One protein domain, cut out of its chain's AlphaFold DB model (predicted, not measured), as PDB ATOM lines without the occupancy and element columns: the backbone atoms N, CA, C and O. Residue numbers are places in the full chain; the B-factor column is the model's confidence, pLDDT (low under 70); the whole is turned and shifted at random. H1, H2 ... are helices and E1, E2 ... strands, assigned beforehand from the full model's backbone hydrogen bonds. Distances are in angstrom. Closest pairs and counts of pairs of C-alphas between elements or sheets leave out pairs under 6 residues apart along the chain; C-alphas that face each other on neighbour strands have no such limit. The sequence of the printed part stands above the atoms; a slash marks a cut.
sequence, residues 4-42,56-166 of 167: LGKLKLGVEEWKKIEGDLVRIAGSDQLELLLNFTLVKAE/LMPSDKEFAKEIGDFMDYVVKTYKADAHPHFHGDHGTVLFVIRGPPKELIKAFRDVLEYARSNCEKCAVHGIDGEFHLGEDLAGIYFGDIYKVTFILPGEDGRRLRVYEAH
ATOM      1  N   LEU A   4      37.588   1.965  13.826       43.72
ATOM      2  CA  LEU A   4      36.235   2.541  13.965       43.72
ATOM      3  C   LEU A   4      35.939   3.150  15.348       43.72
ATOM      4  O   LEU A   4      35.054   3.991  15.461       43.72
ATOM      5  N   GLY A   5      36.656   2.732  16.397       41.28
ATOM      6  CA  GLY A   5      36.432   3.216  17.767       41.28
ATOM      7  C   GLY A   5      36.989   4.620  18.013       41.28
ATOM      8  O   GLY A   5      36.302   5.456  18.587       41.28
ATOM      9  N   LYS A   6      38.203   4.906  17.515       44.28
ATOM     10  CA  LYS A   6      38.852   6.223  17.663       44.28
ATOM     11  C   LYS A   6      38.153   7.324  16.859       44.28
ATOM     12  O   LYS A   6      38.006   8.431  17.358       44.28
ATOM     13  N   LEU A   7      37.646   7.000  15.666       47.69
ATOM     14  CA  LEU A   7      36.915   7.950  14.815       47.69
ATOM     15  C   LEU A   7      35.579   8.407  15.429       47.69
ATOM     16  O   LEU A   7      35.162   9.539  15.210       47.69
ATOM     17  N   LYS A   8      34.908   7.550  16.213       53.97
ATOM     18  CA  LYS A   8      33.659   7.917  16.903       53.97
ATOM     19  C   LYS A   8      33.890   8.830  18.111       53.97
ATOM     20  O   LYS A   8      33.062   9.696  18.361       53.97
ATOM     21  N   LEU A   9      35.015   8.662  18.809       53.53
ATOM     22  CA  LEU A   9      35.347   9.426  20.017       53.53
ATOM     23  C   LEU A   9      35.558  10.921  19.731       53.53
ATOM     24  O   LEU A   9      35.040  11.748  20.473       53.53
ATOM     25  N   GLY A  10      36.228  11.278  18.628       69.81
ATOM     26  CA  GLY A  10      36.433  12.688  18.267       69.81
ATOM     27  C   GLY A  10      35.127  13.417  17.924       69.81
ATOM     28  O   GLY A  10      34.884  14.527  18.388       69.81
ATOM     29  N   VAL A  11      34.232  12.770  17.169       80.69
ATOM     30  CA  VAL A  11      32.961  13.376  16.722       80.69
ATOM     31  C   VAL A  11      31.992  13.624  17.881       80.69
ATOM     32  O   VAL A  11      31.234  14.593  17.851       80.69
ATOM     33  N   GLU A  12      31.972  12.748  18.885       87.94
ATOM     34  CA  GLU A  12      31.103  12.923  20.054       87.94
ATOM     35  C   GLU A  12      31.526  14.115  20.910       87.94
ATOM     36  O   GLU A  12      30.659  14.837  21.400       87.94
ATOM     37  N   GLU A  13      32.828  14.361  21.046       92.31
ATOM     38  CA  GLU A  13      33.322  15.476  21.847       92.31
ATOM     39  C   GLU A  13      32.994  16.827  21.210       92.31
ATOM     40  O   GLU A  13      32.415  17.695  21.864       92.31
ATOM     41  N   TRP A  14      33.225  16.965  19.901       93.81
ATOM     42  CA  TRP A  14      32.839  18.163  19.151       93.81
ATOM     43  C   TRP A  14      31.345  18.479  19.275       93.81
ATOM     44  O   TRP A  14      30.968  19.641  19.400       93.81
ATOM     45  N   LYS A  15      30.483  17.454  19.312       94.69
ATOM     46  CA  LYS A  15      29.040  17.643  19.524       94.69
ATOM     47  C   LYS A  15      28.697  18.136  20.927       94.69
ATOM     48  O   LYS A  15      27.742  18.895  21.069       94.69
ATOM     49  N   LYS A  16      29.430  17.710  21.962       95.75
ATOM     50  CA  LYS A  16      29.229  18.216  23.332       95.75
ATOM     51  C   LYS A  16      29.644  19.680  23.434       95.75
ATOM     52  O   LYS A  16      28.887  20.471  23.986       95.75
ATOM     53  N   ILE A  17      30.793  20.029  22.853       97.19
ATOM     54  CA  ILE A  17      31.289  21.410  22.788       97.19
ATOM     55  C   ILE A  17      30.276  22.292  22.049       97.19
ATOM     56  O   ILE A  17      29.851  23.313  22.584       97.19
ATOM     57  N   GLU A  18      29.814  21.866  20.867       97.38
ATOM     58  CA  GLU A  18      28.765  22.568  20.114       97.38
ATOM     59  C   GLU A  18      27.493  22.743  20.956       97.38
ATOM     60  O   GLU A  18      26.939  23.837  21.013       97.38
ATOM     61  N   GLY A  19      27.040  21.686  21.637       97.31
ATOM     62  CA  GLY A  19      25.848  21.726  22.483       97.31
ATOM     63  C   GLY A  19      25.960  22.725  23.635       97.31
ATOM     64  O   GLY A  19      25.009  23.464  23.898       97.31
ATOM     65  N   ASP A  20      27.119  22.791  24.291       97.19
ATOM     66  CA  ASP A  20      27.358  23.765  25.354       97.19
ATOM     67  C   ASP A  20      27.436  25.194  24.819       97.19
ATOM     68  O   ASP A  20      26.813  26.075  25.405       97.19
ATOM     69  N   LEU A  21      28.094  25.434  23.683       97.75
ATOM     70  CA  LEU A  21      28.118  26.766  23.070       97.75
ATOM     71  C   LEU A  21      26.726  27.213  22.602       97.75
ATOM     72  O   LEU A  21      26.370  28.372  22.794       97.75
ATOM     73  N   VAL A  22      25.904  26.309  22.054       97.69
ATOM     74  CA  VAL A  22      24.491  26.589  21.726       97.69
ATOM     75  C   VAL A  22      23.706  26.982  22.974       97.69
ATOM     76  O   VAL A  22      22.942  27.942  22.943       97.69
ATOM     77  N   ARG A  23      23.898  26.268  24.086       96.25
ATOM     78  CA  ARG A  23      23.250  26.603  25.358       96.25
ATOM     79  C   ARG A  23      23.712  27.956  25.897       96.25
ATOM     80  O   ARG A  23      22.875  28.705  26.388       96.25
ATOM     81  N   ILE A  24      25.014  28.236  25.848       96.12
ATOM     82  CA  ILE A  24      25.609  29.479  26.359       96.12
ATOM     83  C   ILE A  24      25.135  30.677  25.536       96.12
ATOM     84  O   ILE A  24      24.711  31.672  26.111       96.12
ATOM     85  N   ALA A  25      25.148  30.560  24.209       96.19
ATOM     86  CA  ALA A  25      24.692  31.616  23.312       96.19
ATOM     87  C   ALA A  25      23.169  31.822  23.357       96.19
ATOM     88  O   ALA A  25      22.678  32.912  23.082       96.19
ATOM     89  N   GLY A  26      22.396  30.774  23.663       93.56
ATOM     90  CA  GLY A  26      20.939  30.828  23.606       93.56
ATOM     91  C   GLY A  26      20.451  31.109  22.181       93.56
ATOM     92  O   GLY A  26      20.508  30.234  21.317       93.56
ATOM     93  N   SER A  27      19.942  32.320  21.945       92.06
ATOM     94  CA  SER A  27      19.532  32.805  20.616       92.06
ATOM     95  C   SER A  27      20.530  33.763  19.966       92.06
ATOM     96  O   SER A  27      20.320  34.159  18.818       92.06
ATOM     97  N   ASP A  28      21.574  34.154  20.690       95.81
ATOM     98  CA  ASP A  28      22.516  35.176  20.264       95.81
ATOM     99  C   ASP A  28      23.663  34.591  19.430       95.81
ATOM    100  O   ASP A  28      23.841  33.374  19.299       95.81
ATOM    101  N   GLN A  29      24.435  35.484  18.817       96.62
ATOM    102  CA  GLN A  29      25.674  35.132  18.134       96.62
ATOM    103  C   GLN A  29      26.841  35.187  19.113       96.62
ATOM    104  O   GLN A  29      26.848  36.001  20.035       96.62
ATOM    105  N   LEU A  30      27.838  34.343  18.871       98.25
ATOM    106  CA  LEU A  30      29.111  34.413  19.568       98.25
ATOM    107  C   LEU A  30      30.157  35.066  18.668       98.25
ATOM    108  O   LEU A  30      30.050  35.072  17.435       98.25
ATOM    109  N   GLU A  31      31.193  35.568  19.313       98.56
ATOM    110  CA  GLU A  31      32.441  35.962  18.690       98.56
ATOM    111  C   GLU A  31      33.518  34.939  19.065       98.56
ATOM    112  O   GLU A  31      33.696  34.615  20.235       98.56
ATOM    113  N   LEU A  32      34.193  34.382  18.065       98.69
ATOM    114  CA  LEU A  32      35.330  33.482  18.200       98.69
ATOM    115  C   LEU A  32      36.604  34.281  17.933       98.69
ATOM    116  O   LEU A  32      36.817  34.733  16.808       98.69
ATOM    117  N   LEU A  33      37.446  34.406  18.953       98.69
ATOM    118  CA  LEU A  33      38.827  34.866  18.838       98.69
ATOM    119  C   LEU A  33      39.685  33.622  18.669       98.69
ATOM    120  O   LEU A  33      39.738  32.808  19.587       98.69
ATOM    121  N   LEU A  34      40.310  33.460  17.506       98.31
ATOM    122  CA  LEU A  34      41.114  32.302  17.129       98.31
ATOM    123  C   LEU A  34      42.540  32.708  16.810       98.31
ATOM    124  O   LEU A  34      42.825  33.203  15.721       98.31
ATOM    125  N   ASN A  35      43.416  32.501  17.789       98.25
ATOM    126  CA  ASN A  35      44.825  32.818  17.708       98.25
ATOM    127  C   ASN A  35      45.626  31.586  17.285       98.25
ATOM    128  O   ASN A  35      45.524  30.515  17.887       98.25
ATOM    129  N   PHE A  36      46.443  31.756  16.253       97.12
ATOM    130  CA  PHE A  36      47.433  30.778  15.826       97.12
ATOM    131  C   PHE A  36      48.822  31.318  16.095       97.12
ATOM    132  O   PHE A  36      49.162  32.378  15.583       97.12
ATOM    133  N   THR A  37      49.640  30.556  16.814       95.50
ATOM    134  CA  THR A  37      51.088  30.764  16.869       95.50
ATOM    135  C   THR A  37      51.737  29.963  15.750       95.50
ATOM    136  O   THR A  37      51.585  28.740  15.680       95.50
ATOM    137  N   LEU A  38      52.443  30.658  14.867       93.25
ATOM    138  CA  LEU A  38      53.008  30.136  13.630       93.25
ATOM    139  C   LEU A  38      54.515  30.363  13.647       93.25
ATOM    140  O   LEU A  38      54.979  31.462  13.946       93.25
ATOM    141  N   VAL A  39      55.265  29.325  13.310       90.75
ATOM    142  CA  VAL A  39      56.722  29.367  13.164       90.75
ATOM    143  C   VAL A  39      57.091  28.887  11.770       90.75
ATOM    144  O   VAL A  39      56.340  28.127  11.154       90.75
ATOM    145  N   LYS A  40      58.239  29.313  11.258       87.00
ATOM    146  CA  LYS A  40      58.819  28.738  10.050       87.00
ATOM    147  C   LYS A  40      59.136  27.261  10.310       87.00
ATOM    148  O   LYS A  40      59.683  26.911  11.353       87.00
ATOM    149  N   ALA A  41      58.763  26.390   9.380       81.25
ATOM    150  CA  ALA A  41      59.157  24.990   9.434       81.25
ATOM    151  C   ALA A  41      60.661  24.893   9.125       81.25
ATOM    152  O   ALA A  41      61.106  25.352   8.072       81.25
ATOM    153  N   GLU A  42      61.447  24.338  10.049       68.88
ATOM    154  CA  GLU A  42      62.880  24.124   9.836       68.88
ATOM    155  C   GLU A  42      63.103  23.059   8.747       68.88
ATOM    156  O   GLU A  42      62.682  21.909   8.881       68.88
ATOM    157  N   LEU A  56      54.035  43.067  10.049       72.44
ATOM    158  CA  LEU A  56      52.724  42.444   9.827       72.44
ATOM    159  C   LEU A  56      52.845  41.082   9.133       72.44
ATOM    160  O   LEU A  56      51.892  40.319   9.141       72.44
ATOM    161  N   MET A  57      53.992  40.793   8.520       80.62
ATOM    162  CA  MET A  57      54.287  39.541   7.834       80.62
ATOM    163  C   MET A  57      55.728  39.120   8.146       80.62
ATOM    164  O   MET A  57      56.551  39.998   8.428       80.62
ATOM    165  N   PRO A  58      56.043  37.817   8.062       75.69
ATOM    166  CA  PRO A  58      57.413  37.325   8.147       75.69
ATOM    167  C   PRO A  58      58.343  37.936   7.091       75.69
ATOM    168  O   PRO A  58      57.897  38.356   6.019       75.69
ATOM    169  N   SER A  59      59.647  37.937   7.369       74.94
ATOM    170  CA  SER A  59      60.674  38.399   6.422       74.94
ATOM    171  C   SER A  59      60.958  37.384   5.305       74.94
ATOM    172  O   SER A  59      61.293  37.765   4.179       74.94
ATOM    173  N   ASP A  60      60.785  36.091   5.590       83.19
ATOM    174  CA  ASP A  60      60.887  35.010   4.613       83.19
ATOM    175  C   ASP A  60      59.685  35.023   3.654       83.19
ATOM    176  O   ASP A  60      58.529  35.011   4.073       83.19
ATOM    177  N   LYS A  61      59.954  35.048   2.342       84.62
ATOM    178  CA  LYS A  61      58.914  35.227   1.316       84.62
ATOM    179  C   LYS A  61      58.006  34.016   1.137       84.62
ATOM    180  O   LYS A  61      56.847  34.208   0.775       84.62
ATOM    181  N   GLU A  62      58.520  32.802   1.305       85.38
ATOM    182  CA  GLU A  62      57.716  31.588   1.144       85.38
ATOM    183  C   GLU A  62      56.823  31.404   2.365       85.38
ATOM    184  O   GLU A  62      55.612  31.239   2.218       85.38
ATOM    185  N   PHE A  63      57.397  31.581   3.557       86.88
ATOM    186  CA  PHE A  63      56.653  31.591   4.808       86.88
ATOM    187  C   PHE A  63      55.578  32.688   4.809       86.88
ATOM    188  O   PHE A  63      54.405  32.411   5.053       86.88
ATOM    189  N   ALA A  64      55.927  33.925   4.438       88.25
ATOM    190  CA  ALA A  64      54.963  35.018   4.344       88.25
ATOM    191  C   ALA A  64      53.854  34.745   3.318       88.25
ATOM    192  O   ALA A  64      52.709  35.135   3.536       88.25
ATOM    193  N   LYS A  65      54.158  34.066   2.207       90.56
ATOM    194  CA  LYS A  65      53.141  33.704   1.218       90.56
ATOM    195  C   LYS A  65      52.131  32.708   1.793       90.56
ATOM    196  O   LYS A  65      50.938  32.951   1.656       90.56
ATOM    197  N   GLU A  66      52.581  31.640   2.451       91.75
ATOM    198  CA  GLU A  66      51.675  30.650   3.060       91.75
ATOM    199  C   GLU A  66      50.801  31.264   4.155       91.75
ATOM    200  O   GLU A  66      49.595  31.026   4.196       91.75
ATOM    201  N   ILE A  67      51.381  32.125   4.996       92.25
ATOM    202  CA  ILE A  67      50.628  32.887   6.001       92.25
ATOM    203  C   ILE A  67      49.582  33.786   5.335       92.25
ATOM    204  O   ILE A  67      48.442  33.853   5.795       92.25
ATOM    205  N   GLY A  68      49.946  34.450   4.234       93.75
ATOM    206  CA  GLY A  68      49.030  35.278   3.456       93.75
ATOM    207  C   GLY A  68      47.871  34.471   2.865       93.75
ATOM    208  O   GLY A  68      46.719  34.868   3.021       93.75
ATOM    209  N   ASP A  69      48.159  33.322   2.250       95.00
ATOM    210  CA  ASP A  69      47.153  32.417   1.678       95.00
ATOM    211  C   ASP A  69      46.221  31.855   2.769       95.00
ATOM    212  O   ASP A  69      44.998  31.810   2.588       95.00
ATOM    213  N   PHE A  70      46.777  31.510   3.935       95.00
ATOM    214  CA  PHE A  70      46.018  31.091   5.110       95.00
ATOM    215  C   PHE A  70      45.073  32.188   5.598       95.00
ATOM    216  O   PHE A  70      43.870  31.951   5.728       95.00
ATOM    217  N   MET A  71      45.581  33.401   5.811       96.31
ATOM    218  CA  MET A  71      44.760  34.541   6.213       96.31
ATOM    219  C   MET A  71      43.649  34.820   5.202       96.31
ATOM    220  O   MET A  71      42.486  34.971   5.583       96.31
ATOM    221  N   ASP A  72      43.984  34.837   3.914       97.12
ATOM    222  CA  ASP A  72      43.037  35.079   2.832       97.12
ATOM    223  C   ASP A  72      41.917  34.038   2.802       97.12
ATOM    224  O   ASP A  72      40.756  34.395   2.577       97.12
ATOM    225  N   TYR A  73      42.242  32.762   3.033       96.94
ATOM    226  CA  TYR A  73      41.253  31.699   3.158       96.94
ATOM    227  C   TYR A  73      40.267  31.999   4.293       96.94
ATOM    228  O   TYR A  73      39.058  32.064   4.050       96.94
ATOM    229  N   VAL A  74      40.758  32.256   5.511       97.44
ATOM    230  CA  VAL A  74      39.889  32.483   6.676       97.44
ATOM    231  C   VAL A  74      39.027  33.736   6.491       97.44
ATOM    232  O   VAL A  74      37.807  33.683   6.678       97.44
ATOM    233  N   VAL A  75      39.627  34.846   6.051       97.75
ATOM    234  CA  VAL A  75      38.934  36.123   5.820       97.75
ATOM    235  C   VAL A  75      37.844  35.971   4.758       97.75
ATOM    236  O   VAL A  75      36.708  36.392   4.975       97.75
ATOM    237  N   LYS A  76      38.135  35.334   3.617       97.50
ATOM    238  CA  LYS A  76      37.160  35.202   2.519       97.50
ATOM    239  C   LYS A  76      36.061  34.190   2.835       97.50
ATOM    240  O   LYS A  76      34.908  34.426   2.475       97.50
ATOM    241  N   THR A  77      36.392  33.073   3.485       97.75
ATOM    242  CA  THR A  77      35.423  32.008   3.781       97.75
ATOM    243  C   THR A  77      34.511  32.364   4.952       97.75
ATOM    244  O   THR A  77      33.312  32.091   4.882       97.75
ATOM    245  N   TYR A  78      35.044  33.010   5.992       97.50
ATOM    246  CA  TYR A  78      34.322  33.256   7.246       97.50
ATOM    247  C   TYR A  78      34.057  34.732   7.549       97.50
ATOM    248  O   TYR A  78      33.490  35.033   8.595       97.50
ATOM    249  N   LYS A  79      34.409  35.649   6.632       96.25
ATOM    250  CA  LYS A  79      34.307  37.110   6.835       96.25
ATOM    251  C   LYS A  79      35.010  37.550   8.124       96.25
ATOM    252  O   LYS A  79      34.491  38.390   8.855       96.25
ATOM    253  N   ALA A  80      36.142  36.915   8.411       97.06
ATOM    254  CA  ALA A  80      36.915  37.160   9.613       97.06
ATOM    255  C   ALA A  80      37.656  38.499   9.528       97.06
ATOM    256  O   ALA A  80      38.120  38.876   8.450       97.06
ATOM    257  N   ASP A  81      37.835  39.156  10.670       97.44
ATOM    258  CA  ASP A  81      38.887  40.160  10.832       97.44
ATOM    259  C   ASP A  81      40.194  39.420  11.170       97.44
ATOM    260  O   ASP A  81      40.175  38.479  11.964       97.44
ATOM    261  N   ALA A  82      41.317  39.799  10.554       96.88
ATOM    262  CA  ALA A  82      42.610  39.146  10.767       96.88
ATOM    263  C   ALA A  82      43.664  40.149  11.251       96.88
ATOM    264  O   ALA A  82      43.853  41.210  10.649       96.88
ATOM    265  N   HIS A  83      44.371  39.787  12.317       96.12
ATOM    266  CA  HIS A  83      45.365  40.621  12.983       96.12
ATOM    267  C   HIS A  83      46.685  39.847  13.114       96.12
ATOM    268  O   HIS A  83      46.877  39.126  14.096       96.12
ATOM    269  N   PRO A  84      47.584  39.945  12.119       94.50
ATOM    270  CA  PRO A  84      48.885  39.296  12.176       94.50
ATOM    271  C   PRO A  84      49.899  40.127  12.976       94.50
ATOM    272  O   PRO A  84      49.880  41.361  12.946       94.50
ATOM    273  N   HIS A  85      50.822  39.446  13.648       92.12
ATOM    274  CA  HIS A  85      51.973  40.043  14.318       92.12
ATOM    275  C   HIS A  85      53.157  39.078  14.245       92.12
ATOM    276  O   HIS A  85      53.094  37.994  14.815       92.12
ATOM    277  N   PHE A  86      54.226  39.465  13.548       88.44
ATOM    278  CA  PHE A  86      55.391  38.613  13.312       88.44
ATOM    279  C   PHE A  86      56.707  39.283  13.720       88.44
ATOM    280  O   PHE A  86      56.869  40.504  13.614       88.44
ATOM    281  N   HIS A  87      57.652  38.443  14.141       84.19
ATOM    282  CA  HIS A  87      59.044  38.767  14.427       84.19
ATOM    283  C   HIS A  87      59.931  37.758  13.695       84.19
ATOM    284  O   HIS A  87      60.024  36.601  14.097       84.19
ATOM    285  N   GLY A  88      60.575  38.181  12.605       80.50
ATOM    286  CA  GLY A  88      61.414  37.293  11.796       80.50
ATOM    287  C   GLY A  88      60.655  36.071  11.263       80.50
ATOM    288  O   GLY A  88      59.872  36.183  10.318       80.50
ATOM    289  N   ASP A  89      60.912  34.913  11.865       82.62
ATOM    290  CA  ASP A  89      60.456  33.577  11.472       82.62
ATOM    291  C   ASP A  89      59.326  33.005  12.346       82.62
ATOM    292  O   ASP A  89      58.904  31.867  12.146       82.62
ATOM    293  N   HIS A  90      58.790  33.785  13.286       87.12
ATOM    294  CA  HIS A  90      57.672  33.375  14.128       87.12
ATOM    295  C   HIS A  90      56.691  34.519  14.364       87.12
ATOM    296  O   HIS A  90      57.009  35.700  14.225       87.12
ATOM    297  N   GLY A  91      55.462  34.178  14.725       90.25
ATOM    298  CA  GLY A  91      54.451  35.169  15.042       90.25
ATOM    299  C   GLY A  91      53.096  34.568  15.331       90.25
ATOM    300  O   GLY A  91      52.940  33.358  15.497       90.25
ATOM    301  N   THR A  92      52.107  35.445  15.396       94.12
ATOM    302  CA  THR A  92      50.729  35.091  15.689       94.12
ATOM    303  C   THR A  92      49.781  35.685  14.668       94.12
ATOM    304  O   THR A  92      49.977  36.815  14.219       94.12
ATOM    305  N   VAL A  93      48.708  34.968  14.361       96.94
ATOM    306  CA  VAL A  93      47.566  35.517  13.628       96.94
ATOM    307  C   VAL A  93      46.316  35.306  14.462       96.94
ATOM    308  O   VAL A  93      45.904  34.168  14.686       96.94
ATOM    309  N   LEU A  94      45.709  36.410  14.890       98.12
ATOM    310  CA  LEU A  94      44.401  36.404  15.529       98.12
ATOM    311  C   LEU A  94      43.313  36.606  14.476       98.12
ATOM    312  O   LEU A  94      43.294  37.622  13.780       98.12
ATOM    313  N   PHE A  95      42.379  35.664  14.406       98.56
ATOM    314  CA  PHE A  95      41.143  35.786  13.645       98.56
ATOM    315  C   PHE A  95      39.971  36.095  14.570       98.56
ATOM    316  O   PHE A  95      39.822  35.459  15.611       98.56
ATOM    317  N   VAL A  96      39.104  37.017  14.164       98.44
ATOM    318  CA  VAL A  96      37.841  37.305  14.853       98.44
ATOM    319  C   VAL A  96      36.687  36.928  13.934       98.44
ATOM    320  O   VAL A  96      36.523  37.507  12.859       98.44
ATOM    321  N   ILE A  97      35.890  35.939  14.342       98.50
ATOM    322  CA  ILE A  97      34.781  35.384  13.552       98.50
ATOM    323  C   ILE A  97      33.491  35.500  14.356       98.50
ATOM    324  O   ILE A  97      33.413  35.020  15.482       98.50
ATOM    325  N   ARG A  98      32.449  36.094  13.774       98.31
ATOM    326  CA  ARG A  98      31.139  36.250  14.424       98.31
ATOM    327  C   ARG A  98      30.107  35.353  13.766       98.31
ATOM    328  O   ARG A  98      30.005  35.327  12.540       98.31
ATOM    329  N   GLY A  99      29.320  34.641  14.564       97.69
ATOM    330  CA  GLY A  99      28.301  33.754  14.020       97.69
ATOM    331  C   GLY A  99      27.596  32.885  15.056       97.69
ATOM    332  O   GLY A  99      27.891  32.942  16.251       97.69
ATOM    333  N   PRO A 100      26.626  32.069  14.612       97.75
ATOM    334  CA  PRO A 100      25.992  31.086  15.472       97.75
ATOM    335  C   PRO A 100      27.001  29.990  15.871       97.75
ATOM    336  O   PRO A 100      27.845  29.603  15.057       97.75
ATOM    337  N   PRO A 101      26.876  29.397  17.073       97.25
ATOM    338  CA  PRO A 101      27.829  28.415  17.604       97.25
ATOM    339  C   PRO A 101      28.221  27.281  16.651       97.25
ATOM    340  O   PRO A 101      29.385  26.897  16.574       97.25
ATOM    341  N   LYS A 102      27.263  26.760  15.877       96.62
ATOM    342  CA  LYS A 102      27.511  25.672  14.919       96.62
ATOM    343  C   LYS A 102      28.434  26.087  13.778       96.62
ATOM    344  O   LYS A 102      29.277  25.304  13.351       96.62
ATOM    345  N   GLU A 103      28.264  27.308  13.280       97.56
ATOM    346  CA  GLU A 103      29.115  27.851  12.222       97.56
ATOM    347  C   GLU A 103      30.512  28.150  12.756       97.56
ATOM    348  O   GLU A 103      31.479  27.879  12.056       97.56
ATOM    349  N   LEU A 104      30.632  28.605  14.008       98.00
ATOM    350  CA  LEU A 104      31.932  28.846  14.637       98.00
ATOM    351  C   LEU A 104      32.707  27.554  14.896       98.00
ATOM    352  O   LEU A 104      33.894  27.501  14.599       98.00
ATOM    353  N   ILE A 105      32.056  26.488  15.376       97.06
ATOM    354  CA  ILE A 105      32.711  25.176  15.519       97.06
ATOM    355  C   ILE A 105      33.131  24.614  14.161       97.06
ATOM    356  O   ILE A 105      34.210  24.031  14.039       97.06
ATOM    357  N   LYS A 106      32.313  24.805  13.122       96.56
ATOM    358  CA  LYS A 106      32.711  24.451  11.758       96.56
ATOM    359  C   LYS A 106      33.920  25.275  11.304       96.56
ATOM    360  O   LYS A 106      34.875  24.689  10.812       96.56
ATOM    361  N   ALA A 107      33.889  26.594  11.489       97.56
ATOM    362  CA  ALA A 107      34.983  27.486  11.123       97.56
ATOM    363  C   ALA A 107      36.277  27.073  11.820       97.56
ATOM    364  O   ALA A 107      37.271  26.830  11.151       97.56
ATOM    365  N   PHE A 108      36.234  26.871  13.136       97.44
ATOM    366  CA  PHE A 108      37.360  26.393  13.928       97.44
ATOM    367  C   PHE A 108      38.012  25.150  13.309       97.44
ATOM    368  O   PHE A 108      39.213  25.128  13.050       97.44
ATOM    369  N   ARG A 109      37.210  24.116  13.032       95.50
ATOM    370  CA  ARG A 109      37.702  22.838  12.504       95.50
ATOM    371  C   ARG A 109      38.250  22.963  11.086       95.50
ATOM    372  O   ARG A 109      39.298  22.402  10.792       95.50
ATOM    373  N   ASP A 110      37.569  23.710  10.227       95.56
ATOM    374  CA  ASP A 110      38.001  23.910   8.845       95.56
ATOM    375  C   ASP A 110      39.295  24.732   8.771       95.56
ATOM    376  O   ASP A 110      40.162  24.438   7.952       95.56
ATOM    377  N   VAL A 111      39.455  25.732   9.643       95.56
ATOM    378  CA  VAL A 111      40.679  26.540   9.737       95.56
ATOM    379  C   VAL A 111      41.849  25.691  10.238       95.56
ATOM    380  O   VAL A 111      42.932  25.768   9.660       95.56
ATOM    381  N   LEU A 112      41.634  24.832  11.242       93.75
ATOM    382  CA  LEU A 112      42.649  23.866  11.676       93.75
ATOM    383  C   LEU A 112      43.063  22.907  10.558       93.75
ATOM    384  O   LEU A 112      44.254  22.685  10.348       93.75
ATOM    385  N   GLU A 113      42.096  22.349   9.832       92.56
ATOM    386  CA  GLU A 113      42.378  21.418   8.737       92.56
ATOM    387  C   GLU A 113      43.112  22.107   7.582       92.56
ATOM    388  O   GLU A 113      44.035  21.532   6.995       92.56
ATOM    389  N   TYR A 114      42.746  23.356   7.279       93.19
ATOM    390  CA  TYR A 114      43.453  24.156   6.288       93.19
ATOM    391  C   TYR A 114      44.903  24.383   6.710       93.19
ATOM    392  O   TYR A 114      45.805  24.095   5.923       93.19
ATOM    393  N   ALA A 115      45.128  24.843   7.946       91.06
ATOM    394  CA  ALA A 115      46.464  25.081   8.479       91.06
ATOM    395  C   ALA A 115      47.299  23.795   8.483       91.06
ATOM    396  O   ALA A 115      48.468  23.813   8.137       91.06
ATOM    397  N   ARG A 116      46.700  22.641   8.784       88.44
ATOM    398  CA  ARG A 116      47.391  21.349   8.720       88.44
ATOM    399  C   ARG A 116      47.788  20.935   7.298       88.44
ATOM    400  O   ARG A 116      48.786  20.239   7.131       88.44
ATOM    401  N   SER A 117      46.985  21.289   6.299       89.00
ATOM    402  CA  SER A 117      47.119  20.755   4.935       89.00
ATOM    403  C   SER A 117      47.849  21.679   3.961       89.00
ATOM    404  O   SER A 117      48.208  21.230   2.878       89.00
ATOM    405  N   ASN A 118      48.023  22.958   4.304       86.81
ATOM    406  CA  ASN A 118      48.524  23.994   3.386       86.81
ATOM    407  C   ASN A 118      49.688  24.810   3.978       86.81
ATOM    408  O   ASN A 118      49.972  25.903   3.502       86.81
ATOM    409  N   CYS A 119      50.317  24.299   5.033       79.44
ATOM    410  CA  CYS A 119      51.395  24.944   5.778       79.44
ATOM    411  C   CYS A 119      52.605  24.006   5.672       79.44
ATOM    412  O   CYS A 119      52.777  23.108   6.496       79.44
ATOM    413  N   GLU A 120      53.339  24.097   4.556       82.62
ATOM    414  CA  GLU A 120      54.528  23.271   4.290       82.62
ATOM    415  C   GLU A 120      55.793  23.961   4.812       82.62
ATOM    416  O   GLU A 120      56.683  23.308   5.355       82.62
ATOM    417  N   LYS A 121      55.858  25.288   4.664       83.38
ATOM    418  CA  LYS A 121      56.932  26.164   5.148       83.38
ATOM    419  C   LYS A 121      56.575  26.874   6.449       83.38
ATOM    420  O   LYS A 121      57.455  27.464   7.075       83.38
ATOM    421  N   CYS A 122      55.320  26.804   6.879       83.44
ATOM    422  CA  CYS A 122      54.902  27.153   8.226       83.44
ATOM    423  C   CYS A 122      54.558  25.915   9.063       83.44
ATOM    424  O   CYS A 122      54.141  24.882   8.551       83.44
ATOM    425  N   ALA A 123      54.695  26.030  10.379       86.75
ATOM    426  CA  ALA A 123      54.186  25.072  11.341       86.75
ATOM    427  C   ALA A 123      53.353  25.805  12.393       86.75
ATOM    428  O   ALA A 123      53.737  26.856  12.909       86.75
ATOM    429  N   VAL A 124      52.199  25.235  12.732       91.06
ATOM    430  CA  VAL A 124      51.383  25.722  13.847       91.06
ATOM    431  C   VAL A 124      51.992  25.196  15.141       91.06
ATOM    432  O   VAL A 124      51.920  24.001  15.431       91.06
ATOM    433  N   HIS A 125      52.586  26.094  15.920       92.00
ATOM    434  CA  HIS A 125      53.166  25.766  17.219       92.00
ATOM    435  C   HIS A 125      52.100  25.682  18.317       92.00
ATOM    436  O   HIS A 125      52.210  24.874  19.235       92.00
ATOM    437  N   GLY A 126      51.056  26.504  18.219       94.69
ATOM    438  CA  GLY A 126      49.992  26.545  19.210       94.69
ATOM    439  C   GLY A 126      48.739  27.222  18.684       94.69
ATOM    440  O   GLY A 126      48.794  28.045  17.770       94.69
ATOM    441  N   ILE A 127      47.613  26.852  19.276       97.12
ATOM    442  CA  ILE A 127      46.307  27.466  19.068       97.12
ATOM    443  C   ILE A 127      45.748  27.826  20.432       97.12
ATOM    444  O   ILE A 127      45.736  26.992  21.336       97.12
ATOM    445  N   ASP A 128      45.232  29.033  20.565       98.25
ATOM    446  CA  ASP A 128      44.546  29.496  21.760       98.25
ATOM    447  C   ASP A 128      43.497  30.543  21.396       98.25
ATOM    448  O   ASP A 128      43.430  31.027  20.263       98.25
ATOM    449  N   GLY A 129      42.617  30.841  22.339       98.38
ATOM    450  CA  GLY A 129      41.642  31.895  22.151       98.38
ATOM    451  C   GLY A 129      40.385  31.703  22.970       98.38
ATOM    452  O   GLY A 129      40.345  30.973  23.967       98.38
ATOM    453  N   GLU A 130      39.350  32.415  22.548       98.69
ATOM    454  CA  GLU A 130      38.189  32.695  23.378       98.69
ATOM    455  C   GLU A 130      36.901  32.679  22.556       98.69
ATOM    456  O   GLU A 130      36.888  32.960  21.355       98.69
ATOM    457  N   PHE A 131      35.800  32.372  23.230       98.62
ATOM    458  CA  PHE A 131      34.453  32.669  22.768       98.62
ATOM    459  C   PHE A 131      33.888  33.792  23.626       98.62
ATOM    460  O   PHE A 131      33.969  33.718  24.853       98.62
ATOM    461  N   HIS A 132      33.255  34.775  22.999       98.56
ATOM    462  CA  HIS A 132      32.598  35.898  23.663       98.56
ATOM    463  C   HIS A 132      31.121  35.973  23.293       98.56
ATOM    464  O   HIS A 132      30.734  35.698  22.154       98.56
ATOM    465  N   LEU A 133      30.298  36.362  24.264       97.25
ATOM    466  CA  LEU A 133      28.900  36.740  24.094       97.25
ATOM    467  C   LEU A 133      28.772  38.228  24.441       97.25
ATOM    468  O   LEU A 133      28.648  38.601  25.605       97.25
ATOM    469  N   GLY A 134      28.840  39.093  23.430       95.12
ATOM    470  CA  GLY A 134      28.993  40.528  23.676       95.12
ATOM    471  C   GLY A 134      30.333  40.812  24.357       95.12
ATOM    472  O   GLY A 134      31.372  40.503  23.789       95.12
ATOM    473  N   GLU A 135      30.302  41.385  25.560       94.56
ATOM    474  CA  GLU A 135      31.504  41.658  26.370       94.56
ATOM    475  C   GLU A 135      31.831  40.523  27.360       94.56
ATOM    476  O   GLU A 135      32.841  40.586  28.064       94.56
ATOM    477  N   ASP A 136      30.982  39.492  27.437       95.81
ATOM    478  CA  ASP A 136      31.136  38.399  28.393       95.81
ATOM    479  C   ASP A 136      31.965  37.250  27.808       95.81
ATOM    480  O   ASP A 136      31.650  36.699  26.749       95.81
ATOM    481  N   LEU A 137      32.973  36.801  28.562       97.00
ATOM    482  CA  LEU A 137      33.744  35.604  28.234       97.00
ATOM    483  C   LEU A 137      32.864  34.349  28.365       97.00
ATOM    484  O   LEU A 137      32.487  33.933  29.464       97.00
ATOM    485  N   ALA A 138      32.575  33.714  27.233       97.00
ATOM    486  CA  ALA A 138      31.720  32.535  27.118       97.00
ATOM    487  C   ALA A 138      32.505  31.213  27.173       97.00
ATOM    488  O   ALA A 138      31.940  30.166  27.502       97.00
ATOM    489  N   GLY A 139      33.803  31.237  26.870       98.06
ATOM    490  CA  GLY A 139      34.664  30.061  26.916       98.06
ATOM    491  C   GLY A 139      36.092  30.367  26.495       98.06
ATOM    492  O   GLY A 139      36.331  31.339  25.790       98.06
ATOM    493  N   ILE A 140      37.026  29.511  26.898       98.62
ATOM    494  CA  ILE A 140      38.429  29.584  26.473       98.62
ATOM    495  C   ILE A 140      38.875  28.244  25.911       98.62
ATOM    496  O   ILE A 140      38.316  27.195  26.253       98.62
ATOM    497  N   TYR A 141      39.903  28.267  25.078       98.44
ATOM    498  CA  TYR A 141      40.542  27.056  24.595       98.44
ATOM    499  C   TYR A 141      42.027  27.268  24.335       98.44
ATOM    500  O   TYR A 141      42.491  28.388  24.146       98.44
ATOM    501  N   PHE A 142      42.768  26.166  24.341       98.31
ATOM    502  CA  PHE A 142      44.188  26.145  24.016       98.31
ATOM    503  C   PHE A 142      44.629  24.738  23.602       98.31
ATOM    504  O   PHE A 142      44.023  23.737  24.001       98.31
ATOM    505  N   GLY A 143      45.698  24.645  22.823       96.19
ATOM    506  CA  GLY A 143      46.268  23.384  22.374       96.19
ATOM    507  C   GLY A 143      47.098  23.540  21.109       96.19
ATOM    508  O   GLY A 143      47.782  24.542  20.919       96.19
ATOM    509  N   ASP A 144      47.030  22.528  20.255       92.88
ATOM    510  CA  ASP A 144      47.763  22.438  18.995       92.88
ATOM    511  C   ASP A 144      46.893  21.780  17.901       92.88
ATOM    512  O   ASP A 144      45.699  21.528  18.093       92.88
ATOM    513  N   ILE A 145      47.485  21.487  16.738       89.62
ATOM    514  CA  ILE A 145      46.763  20.907  15.592       89.62
ATOM    515  C   ILE A 145      46.268  19.470  15.819       89.62
ATOM    516  O   ILE A 145      45.528  18.934  14.995       89.62
ATOM    517  N   TYR A 146      46.703  18.813  16.895       88.62
ATOM    518  CA  TYR A 146      46.395  17.419  17.207       88.62
ATOM    519  C   TYR A 146      45.399  17.287  18.355       88.62
ATOM    520  O   TYR A 146      44.645  16.304  18.411       88.62
ATOM    521  N   LYS A 147      45.407  18.236  19.295       93.06
ATOM    522  CA  LYS A 147      44.486  18.253  20.427       93.06
ATOM    523  C   LYS A 147      44.249  19.674  20.926       93.06
ATOM    524  O   LYS A 147      45.186  20.388  21.266       93.06
ATOM    525  N   VAL A 148      42.977  20.019  21.093       96.25
ATOM    526  CA  VAL A 148      42.540  21.289  21.674       96.25
ATOM    527  C   VAL A 148      41.722  21.024  22.931       96.25
ATOM    528  O   VAL A 148      40.807  20.199  22.937       96.25
ATOM    529  N   THR A 149      42.053  21.737  24.002       97.88
ATOM    530  CA  THR A 149      41.312  21.722  25.261       97.88
ATOM    531  C   THR A 149      40.351  22.899  25.290       97.88
ATOM    532  O   THR A 149      40.788  24.034  25.152       97.88
ATOM    533  N   PHE A 150      39.064  22.641  25.509       98.44
ATOM    534  CA  PHE A 150      38.039  23.667  25.695       98.44
ATOM    535  C   PHE A 150      37.614  23.714  27.157       98.44
ATOM    536  O   PHE A 150      37.378  22.673  27.772       98.44
ATOM    537  N   ILE A 151      37.461  24.920  27.696       98.31
ATOM    538  CA  ILE A 151      36.955  25.166  29.041       98.31
ATOM    539  C   ILE A 151      35.718  26.052  28.920       98.31
ATOM    540  O   ILE A 151      35.808  27.219  28.539       98.31
ATOM    541  N   LEU A 152      34.561  25.485  29.256       97.94
ATOM    542  CA  LEU A 152      33.252  26.130  29.140       97.94
ATOM    543  C   LEU A 152      32.540  26.171  30.502       97.94
ATOM    544  O   LEU A 152      32.729  25.265  31.323       97.94
ATOM    545  N   PRO A 153      31.681  27.170  30.771       96.19
ATOM    546  CA  PRO A 153      30.855  27.184  31.970       96.19
ATOM    547  C   PRO A 153      29.855  26.022  31.953       96.19
ATOM    548  O   PRO A 153      29.128  25.794  30.982       96.19
ATOM    549  N   GLY A 154      29.789  25.285  33.058       94.25
ATOM    550  CA  GLY A 154      28.793  24.244  33.277       94.25
ATOM    551  C   GLY A 154      27.380  24.818  33.382       94.25
ATOM    552  O   GLY A 154      27.179  26.006  33.617       94.25
ATOM    553  N   GLU A 155      26.377  23.953  33.242       90.69
ATOM    554  CA  GLU A 155      24.954  24.334  33.298       90.69
ATOM    555  C   GLU A 155      24.541  25.054  34.589       90.69
ATOM    556  O   GLU A 155      23.604  25.843  34.577       90.69
ATOM    557  N   ASP A 156      25.237  24.797  35.698       88.69
ATOM    558  CA  ASP A 156      24.965  25.437  36.987       88.69
ATOM    559  C   ASP A 156      25.642  26.806  37.161       88.69
ATOM    560  O   ASP A 156      25.439  27.447  38.193       88.69
ATOM    561  N   GLY A 157      26.470  27.229  36.198       84.38
ATOM    562  CA  GLY A 157      27.253  28.467  36.248       84.38
ATOM    563  C   GLY A 157      28.320  28.507  37.349       84.38
ATOM    564  O   GLY A 157      28.900  29.558  37.600       84.38
ATOM    565  N   ARG A 158      28.573  27.391  38.045       89.62
ATOM    566  CA  ARG A 158      29.500  27.312  39.190       89.62
ATOM    567  C   ARG A 158      30.723  26.467  38.904       89.62
ATOM    568  O   ARG A 158      31.756  26.643  39.545       89.62
ATOM    569  N   ARG A 159      30.591  25.498  38.001       93.81
ATOM    570  CA  ARG A 159      31.669  24.590  37.611       93.81
ATOM    571  C   ARG A 159      32.103  24.868  36.186       93.81
ATOM    572  O   ARG A 159      31.304  25.295  35.363       93.81
ATOM    573  N   LEU A 160      33.357  24.549  35.898       96.25
ATOM    574  CA  LEU A 160      33.878  24.507  34.541       96.25
ATOM    575  C   LEU A 160      33.772  23.078  34.004       96.25
ATOM    576  O   LEU A 160      34.001  22.109  34.736       96.25
ATOM    577  N   ARG A 161      33.409  22.954  32.732       96.44
ATOM    578  CA  ARG A 161      33.499  21.720  31.956       96.44
ATOM    579  C   ARG A 161      34.738  21.804  31.082       96.44
ATOM    580  O   ARG A 161      34.960  22.823  30.437       96.44
ATOM    581  N   VAL A 162      35.520  20.734  31.092       97.12
ATOM    582  CA  VAL A 162      36.744  20.617  30.303       97.12
ATOM    583  C   VAL A 162      36.528  19.522  29.272       97.12
ATOM    584  O   VAL A 162      36.136  18.412  29.638       97.12
ATOM    585  N   TYR A 163      36.767  19.851  28.008       96.50
ATOM    586  CA  TYR A 163      36.655  18.940  26.876       96.50
ATOM    587  C   TYR A 163      38.002  18.849  26.168       96.50
ATOM    588  O   TYR A 163      38.667  19.866  25.988       96.50
ATOM    589  N   GLU A 164      38.389  17.650  25.739       94.94
ATOM    590  CA  GLU A 164      39.589  17.434  24.924       94.94
ATOM    591  C   GLU A 164      39.171  16.947  23.539       94.94
ATOM    592  O   GLU A 164      38.769  15.796  23.358       94.94
ATOM    593  N   ALA A 165      39.260  17.832  22.552       92.62
ATOM    594  CA  ALA A 165      38.865  17.539  21.189       92.62
ATOM    595  C   ALA A 165      40.084  17.251  20.315       92.62
ATOM    596  O   ALA A 165      41.075  17.980  20.326       92.62
ATOM    597  N   HIS A 166      39.973  16.193  19.520       88.44
ATOM    598  CA  HIS A 166      40.909  15.905  18.444       88.44
ATOM    599  C   HIS A 166      40.337  16.480  17.140       88.44
ATOM    600  O   HIS A 166      39.205  16.108  16.798       88.44
TER     601      HIS A 166
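What this domain is: This is residues 4 to 42 and 56 to 166 of the 167 residues of an uncharacterized protein of Thermoproteus tenax (strain ATCC 35583 / DSM 2078 / JCM 9277 / NBRC 100435 / Kra 1) (UniProt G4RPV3). One twisted sheet of seven strands has three helices over one face and its other face bare. H2 and H3 run side by side along E3 and E1, while H1 crosses slantwise over the part of the sheet that ends in E7. The printed part has 150 residues, with named elements in the order H1 E1 H2 E2 E3 H3 E4 E5 E6 E7. The sheet, in the order E2 E3 E1 E4 E5 E6 E7, is antiparallel throughout, and the class is mixed, helices and strands, in two layers. The whole is compact, with a radius of gyration of the C-alphas of 15.7 A and spans of 49 by 39 by 25 A.

How they stand to each other: Along the printed part come H1, residues 4 to 25; E1, 30 to 40; H2, 61 to 78; E2, 81 to 87; E3, 90 to 99; H3, 101 to 117; E4, 122 to 133; E5, 136 to 143; E6, 148 to 153; and E7, 160 to 165. H1 is on the sheet at a height of 8.6 A, over E7 and only just over E5 and E6, with 3 C-alphas falling on each of these two. H1 touches H3 through residues 101 to 105 of H3 alone, opposite ways at a steep tilt of 44 degrees; the closest C-alphas, of Val 22 and Pro 101, are 5.6 A apart. H2, at a height of 8.8 A, touches H3 with its residues 70 to 78 alone, opposite ways at a shallow tilt of 22 degrees; the closest C-alphas, of Val 74 and Val 111, are 6.7 A apart. H1 and H2 are apart. In the sheet, these backbone pairs are within hydrogen-bond range: N 83 and O 94 at 2.8 A across the hairpin E2 and E3, N 34 and O 95 at 2.8 A across the antiparallel neighbours E1 and E3, and N 33 and O 130 at 2.9 A across the antiparallel neighbours E1 and E4. E3, H3 and E4 form a split strand-helix-strand unit, its two strands running the same way with E1 between them; its crossover is right-handed. E4 to E7 form a meander, each strand the antiparallel neighbour of the one before, with N 129 and O 141 at 3.0 A, N 142 and O 149 at 3.0 A, and N 150 and O 163 at 2.8 A. Every O i to N i+4 pair is within hydrogen-bond range in H2 and H3, and 15 of 18 in H1.

Where its parts are: H1 begins at C-alpha 4 (36.235, 2.541, 13.965) and is 32.6 A long. E1 spans 31.7 A, E3 29.4 A, and E4, which bends by 65 degrees at residue 125, 31.9 A. H2 is 25.4 A long and H3 24.3 A. E7 ends at C-alpha 165 (38.865, 17.539, 21.189).

The domain as a whole: The two C-alphas farthest apart, of Lys 61 and Asp 156, are 50.2 A apart. Residues 43 to 55 are cut out, with 20.9 A from C-alpha 42 to C-alpha 56. Of the links printed whole, E6 to E7 is short and the others are tight. Residues 4 to 10 and residue 42 have pLDDT under 70; the mean of the printed part is 91.2.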